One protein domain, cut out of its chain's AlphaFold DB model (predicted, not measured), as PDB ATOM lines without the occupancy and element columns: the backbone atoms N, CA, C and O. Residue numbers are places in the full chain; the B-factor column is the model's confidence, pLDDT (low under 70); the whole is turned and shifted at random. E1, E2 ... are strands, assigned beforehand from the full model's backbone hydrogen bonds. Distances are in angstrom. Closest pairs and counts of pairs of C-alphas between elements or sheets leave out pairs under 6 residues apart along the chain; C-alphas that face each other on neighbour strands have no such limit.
ATOM      1  N   LYS A 593     340.311 261.641 288.863       84.81
ATOM      2  CA  LYS A 593     339.853 261.123 290.163       84.81
ATOM      3  C   LYS A 593     338.336 260.936 290.178       84.81
ATOM      4  O   LYS A 593     337.592 261.913 290.084       84.81
ATOM      5  N   LEU A 594     337.873 259.697 290.369       85.56
ATOM      6  CA  LEU A 594     336.448 259.404 290.533       85.56
ATOM      7  C   LEU A 594     335.930 259.910 291.883       85.56
ATOM      8  O   LEU A 594     336.448 259.564 292.941       85.56
ATOM      9  N   SER A 595     334.856 260.690 291.823       85.25
ATOM     10  CA  SER A 595     334.028 261.084 292.957       85.25
ATOM     11  C   SER A 595     332.617 260.529 292.753       85.25
ATOM     12  O   SER A 595     332.030 260.656 291.676       85.25
ATOM     13  N   SER A 596     332.075 259.889 293.789       83.38
ATOM     14  CA  SER A 596     330.729 259.311 293.796       83.38
ATOM     15  C   SER A 596     329.927 259.963 294.911       83.38
ATOM     16  O   SER A 596     330.323 259.877 296.070       83.38
ATOM     17  N   VAL A 597     328.804 260.585 294.568       83.12
ATOM     18  CA  VAL A 597     327.933 261.302 295.512       83.12
ATOM     19  C   VAL A 597     326.510 260.777 295.352       83.12
ATOM     20  O   VAL A 597     326.122 260.380 294.252       83.12
ATOM     21  N   ARG A 598     325.752 260.693 296.447       81.81
ATOM     22  CA  ARG A 598     324.353 260.252 296.407       81.81
ATOM     23  C   ARG A 598     323.427 261.426 296.095       81.81
ATOM     24  O   ARG A 598     323.803 262.591 296.204       81.81
ATOM     25  N   SER A 599     322.205 261.100 295.714       78.12
ATOM     26  CA  SER A 599     321.092 262.044 295.670       78.12
ATOM     27  C   SER A 599     320.943 262.798 297.000       78.12
ATOM     28  O   SER A 599     321.103 262.221 298.076       78.12
ATOM     29  N   VAL A 600     320.601 264.089 296.915       75.19
ATOM     30  CA  VAL A 600     320.377 265.022 298.041       75.19
ATOM     31  C   VAL A 600     321.663 265.471 298.780       75.19
ATOM     32  O   VAL A 600     321.587 266.245 299.732       75.19
ATOM     33  N   ASP A 601     322.856 265.074 298.320       81.06
ATOM     34  CA  ASP A 601     324.148 265.590 298.813       81.06
ATOM     35  C   ASP A 601     324.699 266.762 297.967       81.06
ATOM     36  O   ASP A 601     324.283 267.013 296.832       81.06
ATOM     37  N   TYR A 602     325.703 267.466 298.509       80.62
ATOM     38  CA  TYR A 602     326.473 268.486 297.785       80.62
ATOM     39  C   TYR A 602     327.824 267.945 297.293       80.62
ATOM     40  O   TYR A 602     328.648 267.485 298.085       80.62
ATOM     41  N   LEU A 603     328.112 268.105 296.000       82.50
ATOM     42  CA  LEU A 603     329.432 267.861 295.416       82.50
ATOM     43  C   LEU A 603     330.229 269.172 295.335       82.50
ATOM     44  O   LEU A 603     329.775 270.152 294.748       82.50
ATOM     45  N   ARG A 604     331.459 269.176 295.858       82.56
ATOM     46  CA  ARG A 604     332.436 270.251 295.629       82.56
ATOM     47  C   ARG A 604     333.470 269.793 294.608       82.56
ATOM     48  O   ARG A 604     334.153 268.805 294.857       82.56
ATOM     49  N   VAL A 605     333.620 270.542 293.520       79.12
ATOM     50  CA  VAL A 605     334.622 270.284 292.472       79.12
ATOM     51  C   VAL A 605     335.718 271.350 292.545       79.12
ATOM     52  O   VAL A 605     335.420 272.531 292.740       79.12
ATOM     53  N   ALA A 606     336.987 270.950 292.426       69.50
ATOM     54  CA  ALA A 606     338.132 271.859 292.583       69.50
ATOM     55  C   ALA A 606     338.647 272.513 291.280       69.50
ATOM     56  O   ALA A 606     339.433 273.458 291.358       69.50
ATOM     57  N   GLY A 607     338.223 272.032 290.110       75.81
ATOM     58  CA  GLY A 607     338.656 272.495 288.785       75.81
ATOM     59  C   GLY A 607     337.834 271.840 287.670       75.81
ATOM     60  O   GLY A 607     336.675 271.496 287.889       75.81
ATOM     61  N   SER A 608     338.420 271.630 286.489       81.75
ATOM     62  CA  SER A 608     337.758 270.932 285.373       81.75
ATOM     63  C   SER A 608     337.357 269.501 285.749       81.75
ATOM     64  O   SER A 608     338.172 268.733 286.267       81.75
ATOM     65  N   ALA A 609     336.117 269.116 285.455       84.56
ATOM     66  CA  ALA A 609     335.618 267.772 285.729       84.56
ATOM     67  C   ALA A 609     334.599 267.315 284.680       84.56
ATOM     68  O   ALA A 609     333.910 268.129 284.070       84.56
ATOM     69  N   PHE A 610     334.486 266.003 284.494       87.06
ATOM     70  CA  PHE A 610     333.526 265.385 283.583       87.06
ATOM     71  C   PHE A 610     332.411 264.707 284.387       87.06
ATOM     72  O   PHE A 610     332.674 263.813 285.197       87.06
ATOM     73  N   LEU A 611     331.169 265.151 284.186       85.69
ATOM     74  CA  LEU A 611     329.971 264.539 284.752       85.69
ATOM     75  C   LEU A 611     329.632 263.306 283.916       85.69
ATOM     76  O   LEU A 611     329.260 263.428 282.754       85.69
ATOM     77  N   VAL A 612     329.780 262.118 284.503       82.50
ATOM     78  CA  VAL A 612     329.644 260.833 283.799       82.50
ATOM     79  C   VAL A 612     328.190 260.360 283.798       82.50
ATOM     80  O   VAL A 612     327.677 259.935 282.767       82.50
ATOM     81  N   THR A 613     327.518 260.455 284.948       83.81
ATOM     82  CA  THR A 613     326.100 260.102 285.118       83.81
ATOM     83  C   THR A 613     325.446 260.951 286.195       83.81
ATOM     84  O   THR A 613     326.081 261.252 287.209       83.81
ATOM     85  N   GLY A 614     324.148 261.197 286.026       83.56
ATOM     86  CA  GLY A 614     323.297 261.885 286.991       83.56
ATOM     87  C   GLY A 614     323.060 263.349 286.638       83.56
ATOM     88  O   GLY A 614     323.590 263.851 285.644       83.56
ATOM     89  N   THR A 615     322.250 264.018 287.451       84.56
ATOM     90  CA  THR A 615     321.892 265.429 287.283       84.56
ATOM     91  C   THR A 615     322.359 266.256 288.479       84.56
ATOM     92  O   THR A 615     322.255 265.835 289.638       84.56
ATOM     93  N   ILE A 616     322.922 267.433 288.193       85.75
ATOM     94  CA  ILE A 616     323.405 268.373 289.208       85.75
ATOM     95  C   ILE A 616     322.965 269.806 288.911       85.75
ATOM     96  O   ILE A 616     322.895 270.236 287.759       85.75
ATOM     97  N   HIS A 617     322.712 270.567 289.970       84.25
ATOM     98  CA  HIS A 617     322.341 271.977 289.904       84.25
ATOM     99  C   HIS A 617     323.505 272.833 290.404       84.25
ATOM    100  O   HIS A 617     324.037 272.597 291.490       84.25
ATOM    101  N   TYR A 618     323.901 273.836 289.624       78.56
ATOM    102  CA  TYR A 618     324.940 274.791 290.007       78.56
ATOM    103  C   TYR A 618     324.434 275.729 291.113       78.56
ATOM    104  O   TYR A 618     323.497 276.498 290.885       78.56
ATOM    105  N   THR A 619     325.052 275.700 292.300       68.38
ATOM    106  CA  THR A 619     324.694 276.598 293.413       68.38
ATOM    107  C   THR A 619     325.570 277.852 293.402       68.38
ATOM    108  O   THR A 619     326.465 278.048 294.224       68.38
ATOM    109  N   GLY A 620     325.301 278.704 292.407       60.28
ATOM    110  CA  GLY A 620     325.926 280.016 292.242       60.28
ATOM    111  C   GLY A 620     325.555 281.027 293.333       60.28
ATOM    112  O   GLY A 620     324.672 280.797 294.159       60.28
ATOM    113  N   HIS A 621     326.243 282.172 293.323       54.28
ATOM    114  CA  HIS A 621     326.040 283.227 294.322       54.28
ATOM    115  C   HIS A 621     324.727 284.012 294.125       54.28
ATOM    116  O   HIS A 621     324.180 284.526 295.102       54.28
ATOM    117  N   ASP A 622     324.212 284.045 292.891       48.78
ATOM    118  CA  ASP A 622     322.926 284.638 292.512       48.78
ATOM    119  C   ASP A 622     321.842 283.556 292.409       48.78
ATOM    120  O   ASP A 622     322.022 282.526 291.755       48.78
ATOM    121  N   ARG A 623     320.694 283.780 293.060       49.34
ATOM    122  CA  ARG A 623     319.657 282.747 293.264       49.34
ATOM    123  C   ARG A 623     318.714 282.508 292.079       49.34
ATOM    124  O   ARG A 623     317.907 281.588 292.149       49.34
ATOM    125  N   GLU A 624     318.784 283.313 291.021       44.44
ATOM    126  CA  GLU A 624     317.725 283.374 289.995       44.44
ATOM    127  C   GLU A 624     318.013 282.558 288.717       44.44
ATOM    128  O   GLU A 624     317.122 282.389 287.890       44.44
ATOM    129  N   LEU A 625     319.222 282.000 288.557       49.91
ATOM    130  CA  LEU A 625     319.624 281.221 287.371       49.91
ATOM    131  C   LEU A 625     320.366 279.921 287.740       49.91
ATOM    132  O   LEU A 625     321.547 279.731 287.437       49.91
ATOM    133  N   SER A 626     319.655 278.983 288.370       60.12
ATOM    134  CA  SER A 626     320.169 277.638 288.659       60.12
ATOM    135  C   SER A 626     320.313 276.801 287.378       60.12
ATOM    136  O   SER A 626     319.375 276.118 286.960       60.12
ATOM    137  N   ARG A 627     321.493 276.836 286.748       74.50
ATOM    138  CA  ARG A 627     321.810 275.955 285.611       74.50
ATOM    139  C   ARG A 627     321.823 274.489 286.052       74.50
ATOM    140  O   ARG A 627     322.490 274.137 287.028       74.50
ATOM    141  N   VAL A 628     321.097 273.659 285.308       81.75
ATOM    142  CA  VAL A 628     321.073 272.199 285.452       81.75
ATOM    143  C   VAL A 628     322.072 271.601 284.467       81.75
ATOM    144  O   VAL A 628     322.116 272.015 283.310       81.75
ATOM    145  N   TYR A 629     322.866 270.641 284.930       83.69
ATOM    146  CA  TYR A 629     323.790 269.856 284.120       83.69
ATOM    147  C   TYR A 629     323.386 268.385 284.218       83.69
ATOM    148  O   TYR A 629     323.291 267.841 285.320       83.69
ATOM    149  N   GLU A 630     323.156 267.745 283.074       83.88
ATOM    150  CA  GLU A 630     322.833 266.318 282.975       83.88
ATOM    151  C   GLU A 630     324.008 265.576 282.324       83.88
ATOM    152  O   GLU A 630     324.571 266.043 281.332       83.88
ATOM    153  N   GLY A 631     324.429 264.445 282.894       75.19
ATOM    154  CA  GLY A 631     325.518 263.637 282.336       75.19
ATOM    155  C   GLY A 631     325.089 262.834 281.097       75.19
ATOM    156  O   GLY A 631     323.969 262.320 281.086       75.19
ATOM    157  N   PRO A 632     325.966 262.638 280.089       80.25
ATOM    158  CA  PRO A 632     327.395 262.965 280.093       80.25
ATOM    159  C   PRO A 632     327.713 264.382 279.575       80.25
ATOM    160  O   PRO A 632     327.401 264.708 278.431       80.25
ATOM    161  N   CYS A 633     328.405 265.208 280.369       83.12
ATOM    162  CA  CYS A 633     328.883 266.531 279.934       83.12
ATOM    163  C   CYS A 633     330.118 267.016 280.717       83.12
ATOM    164  O   CYS A 633     330.431 266.515 281.801       83.12
ATOM    165  N   MET A 634     330.838 268.005 280.180       82.94
ATOM    166  CA  MET A 634     331.929 268.672 280.897       82.94
ATOM    167  C   MET A 634     331.393 269.787 281.810       82.94
ATOM    168  O   MET A 634     330.547 270.590 281.415       82.94
ATOM    169  N   LEU A 635     331.897 269.844 283.044       81.75
ATOM    170  CA  LEU A 635     331.567 270.875 284.026       81.75
ATOM    171  C   LEU A 635     332.542 272.060 283.915       81.75
ATOM    172  O   LEU A 635     333.730 271.845 283.652       81.75
ATOM    173  N   PRO A 636     332.083 273.307 284.139       73.00
ATOM    174  CA  PRO A 636     332.938 274.485 284.026       73.00
ATOM    175  C   PRO A 636     334.086 274.441 285.043       73.00
ATOM    176  O   PRO A 636     333.878 274.146 286.219       73.00
ATOM    177  N   ALA A 637     335.291 274.806 284.595       66.69
ATOM    178  CA  ALA A 637     336.547 274.697 285.348       66.69
ATOM    179  C   ALA A 637     336.646 275.574 286.619       66.69
ATOM    180  O   ALA A 637     337.652 275.542 287.330       66.69
ATOM    181  N   THR A 638     335.624 276.377 286.914       66.25
ATOM    182  CA  THR A 638     335.537 277.203 288.121       66.25
ATOM    183  C   THR A 638     335.256 276.343 289.361       66.25
ATOM    184  O   THR A 638     334.272 275.601 289.350       66.25
ATOM    185  N   PRO A 639     336.028 276.472 290.459       72.81
ATOM    186  CA  PRO A 639     335.789 275.707 291.679       72.81
ATOM    187  C   PRO A 639     334.442 276.094 292.299       72.81
ATOM    188  O   PRO A 639     334.263 277.217 292.773       72.81
ATOM    189  N   ALA A 640     333.499 275.155 292.296       74.19
ATOM    190  CA  ALA A 640     332.099 275.402 292.613       74.19
ATOM    191  C   ALA A 640     331.503 274.298 293.494       74.19
ATOM    192  O   ALA A 640     332.045 273.192 293.615       74.19
ATOM    193  N   LEU A 641     330.372 274.630 294.115       81.56
ATOM    194  CA  LEU A 641     329.499 273.677 294.781       81.56
ATOM    195  C   LEU A 641     328.331 273.352 293.837       81.56
ATOM    196  O   LEU A 641     327.826 274.221 293.125       81.56
ATOM    197  N   TYR A 642     327.929 272.089 293.831       82.94
ATOM    198  CA  TYR A 642     326.818 271.573 293.049       82.94
ATOM    199  C   TYR A 642     325.898 270.768 293.965       82.94
ATOM    200  O   TYR A 642     326.366 270.066 294.861       82.94
ATOM    201  N   TRP A 643     324.594 270.865 293.738       82.88
ATOM    202  CA  TRP A 643     323.576 270.070 294.422       82.88
ATOM    203  C   TRP A 643     323.187 268.867 293.558       82.88
ATOM    204  O   TRP A 643     322.812 269.048 292.397       82.88
ATOM    205  N   CYS A 644     323.278 267.658 294.109       84.25
ATOM    206  CA  CYS A 644     323.009 266.407 293.401       84.25
ATOM    207  C   CYS A 644     321.529 266.017 293.517       84.25
ATOM    208  O   CYS A 644     321.063 265.670 294.602       84.25
ATOM    209  N   THR A 645     320.776 266.040 292.414       80.88
ATOM    210  CA  THR A 645     319.354 265.636 292.413       80.88
ATOM    211  C   THR A 645     319.159 264.135 292.204       80.88
ATOM    212  O   THR A 645     318.216 263.569 292.754       80.88
ATOM    213  N   THR A 646     320.073 263.463 291.501       85.50
ATOM    214  CA  THR A 646     320.179 261.991 291.459       85.50
ATOM    215  C   THR A 646     321.446 261.518 292.171       85.50
ATOM    216  O   THR A 646     322.228 262.328 292.659       85.50
ATOM    217  N   ASP A 647     321.700 260.209 292.198       84.06
ATOM    218  CA  ASP A 647     323.059 259.704 292.423       84.06
ATOM    219  C   ASP A 647     323.968 260.137 291.254       84.06
ATOM    220  O   ASP A 647     323.522 260.192 290.101       84.06
ATOM    221  N   VAL A 648     325.230 260.472 291.546       83.81
ATOM    222  CA  VAL A 648     326.137 261.161 290.612       83.81
ATOM    223  C   VAL A 648     327.528 260.524 290.584       83.81
ATOM    224  O   VAL A 648     328.103 260.176 291.622       83.81
ATOM    225  N   LYS A 649     328.098 260.427 289.378       86.38
ATOM    226  CA  LYS A 649     329.501 260.064 289.127       86.38
ATOM    227  C   LYS A 649     330.202 261.211 288.405       86.38
ATOM    228  O   LYS A 649     329.782 261.589 287.313       86.38
ATOM    229  N   VAL A 650     331.277 261.736 288.991       87.00
ATOM    230  CA  VAL A 650     332.101 262.806 288.403       87.00
ATOM    231  C   VAL A 650     333.570 262.399 288.418       87.00
ATOM    232  O   VAL A 650     334.052 261.853 289.407       87.00
ATOM    233  N   LEU A 651     334.283 262.684 287.332       87.31
ATOM    234  CA  LEU A 651     335.728 262.497 287.212       87.31
ATOM    235  C   LEU A 651     336.423 263.862 287.231       87.31
ATOM    236  O   LEU A 651     336.287 264.641 286.289       87.31
ATOM    237  N   GLU A 652     337.155 264.165 288.305       86.44
ATOM    238  CA  GLU A 652     337.976 265.381 288.405       86.44
ATOM    239  C   GLU A 652     339.235 265.220 287.543       86.44
ATOM    240  O   GLU A 652     340.017 264.289 287.760       86.44
ATOM    241  N   LEU A 653     339.431 266.099 286.558       84.94
ATOM    242  CA  LEU A 653     340.512 265.978 285.578       84.94
ATOM    243  C   LEU A 653     341.851 266.495 286.137       84.94
ATOM    244  O   LEU A 653     341.870 267.444 286.926       84.94
ATOM    245  N   PRO A 654     342.997 265.913 285.731       77.75
ATOM    246  CA  PRO A 654     344.305 266.371 286.188       77.75
ATOM    247  C   PRO A 654     344.624 267.783 285.648       77.75
ATOM    248  O   PRO A 654     344.503 268.016 284.444       77.75
ATOM    249  N   PRO A 655     345.138 268.715 286.479       62.31
ATOM    250  CA  PRO A 655     345.331 270.130 286.118       62.31
ATOM    251  C   PRO A 655     346.433 270.390 285.072       62.31
ATOM    252  O   PRO A 655     346.713 271.536 284.735       62.31
ATOM    253  N   ILE A 656     347.077 269.334 284.569       54.81
ATOM    254  CA  ILE A 656     348.046 269.386 283.467       54.81
ATOM    255  C   ILE A 656     347.318 269.593 282.121       54.81
ATOM    256  O   ILE A 656     347.865 270.225 281.221       54.81
ATOM    257  N   PHE A 657     346.069 269.128 282.004       53.44
ATOM    258  CA  PHE A 657     345.208 269.330 280.835       53.44
ATOM    259  C   PHE A 657     344.245 270.509 281.060       53.44
ATOM    260  O   PHE A 657     343.038 270.334 281.222       53.44
ATOM    261  N   ASP A 658     344.782 271.732 281.064       48.12
ATOM    262  CA  ASP A 658     343.987 272.972 281.092       48.12
ATOM    263  C   ASP A 658     343.335 273.240 279.718       48.12
ATOM    264  O   ASP A 658     343.804 274.048 278.911       48.12
ATOM    265  N   LEU A 659     342.257 272.499 279.439       52.47
ATOM    266  CA  LEU A 659     341.493 272.539 278.183       52.47
ATOM    267  C   LEU A 659     340.950 273.946 277.864       52.47
ATOM    268  O   LEU A 659     340.933 274.345 276.699       52.47
ATOM    269  N   SER A 660     340.635 274.734 278.898       41.53
ATOM    270  CA  SER A 660     340.217 276.146 278.833       41.53
ATOM    271  C   SER A 660     341.171 277.030 278.014       41.53
ATOM    272  O   SER A 660     340.782 278.069 277.479       41.53
ATOM    273  N   ARG A 661     342.439 276.623 277.886       38.72
ATOM    274  CA  ARG A 661     343.466 277.363 277.149       38.72
ATOM    275  C   ARG A 661     343.431 277.148 275.630       38.72
ATOM    276  O   ARG A 661     344.040 277.941 274.913       38.72
TER     277      ARG A 661
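This is residues 593 to 661 of the 1131 residues of the protein "Cyclic nucleotide-binding domain-containing protein" of Coccomyxa subellipsoidea (strain C-169) (UniProt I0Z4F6). Two small, twisted four-strand sheets lie face to face as a sandwich, and one long hairpin of chain is wound over both as a jelly roll, four nested antiparallel pairs: E1 with E8, E2 with E7, E3 with E6, E4 with E5. The loop between E4 and E5 and the stretch after E8 reach away from this body. The printed part has 69 residues, all strand by class, with no named helix and E1 to E8 in chain order; under half, 34 residues, are in named strands. The antiparallel sheets run E1 E8 E3 E6 and E2 E7 E4 E5. The whole is compact, radius of gyration of the C-alphas 11.4 A, spanning 31 by 25 by 17 A.

E1, residues 593 to 597, 13.1 A long, begins at C-alpha 593 (339.853, 261.123, 290.163). E2 is residues 602 to 605, E3 609 to 613 at 12.2 A, E4 615 to 618, E5 628 to 630 and E6 633 to 635. E7, 640 to 644, and E8, 648 to 652, each measure 12.8 A; E8 ends at C-alpha 652 (337.976, 265.381, 288.405).

E1 pairs with E8 (N 595 and O 650, 2.8 A), E8 with E3 (N 610 and O 651, 2.9 A), and E3 with E6 (N 611 and O 633, 2.8 A). In the other sheet, N 642 and O 603 of E7 and E2 are 2.8 A apart, N 617 and O 643 of E4 and E7 2.9 A, and N 616 and O 629 of the hairpin E4 and E5 2.9 A. The facing parts are 9.8 A centre to centre.

The C-alphas of Glu 624 and Ile 656, farthest apart, are 34.0 A apart. The printed part has no cut and no long link. Mean pLDDT of the printed part is 75.0; residues 606, 619 to 626, 637 to 638 and 655 to 661 are under 70.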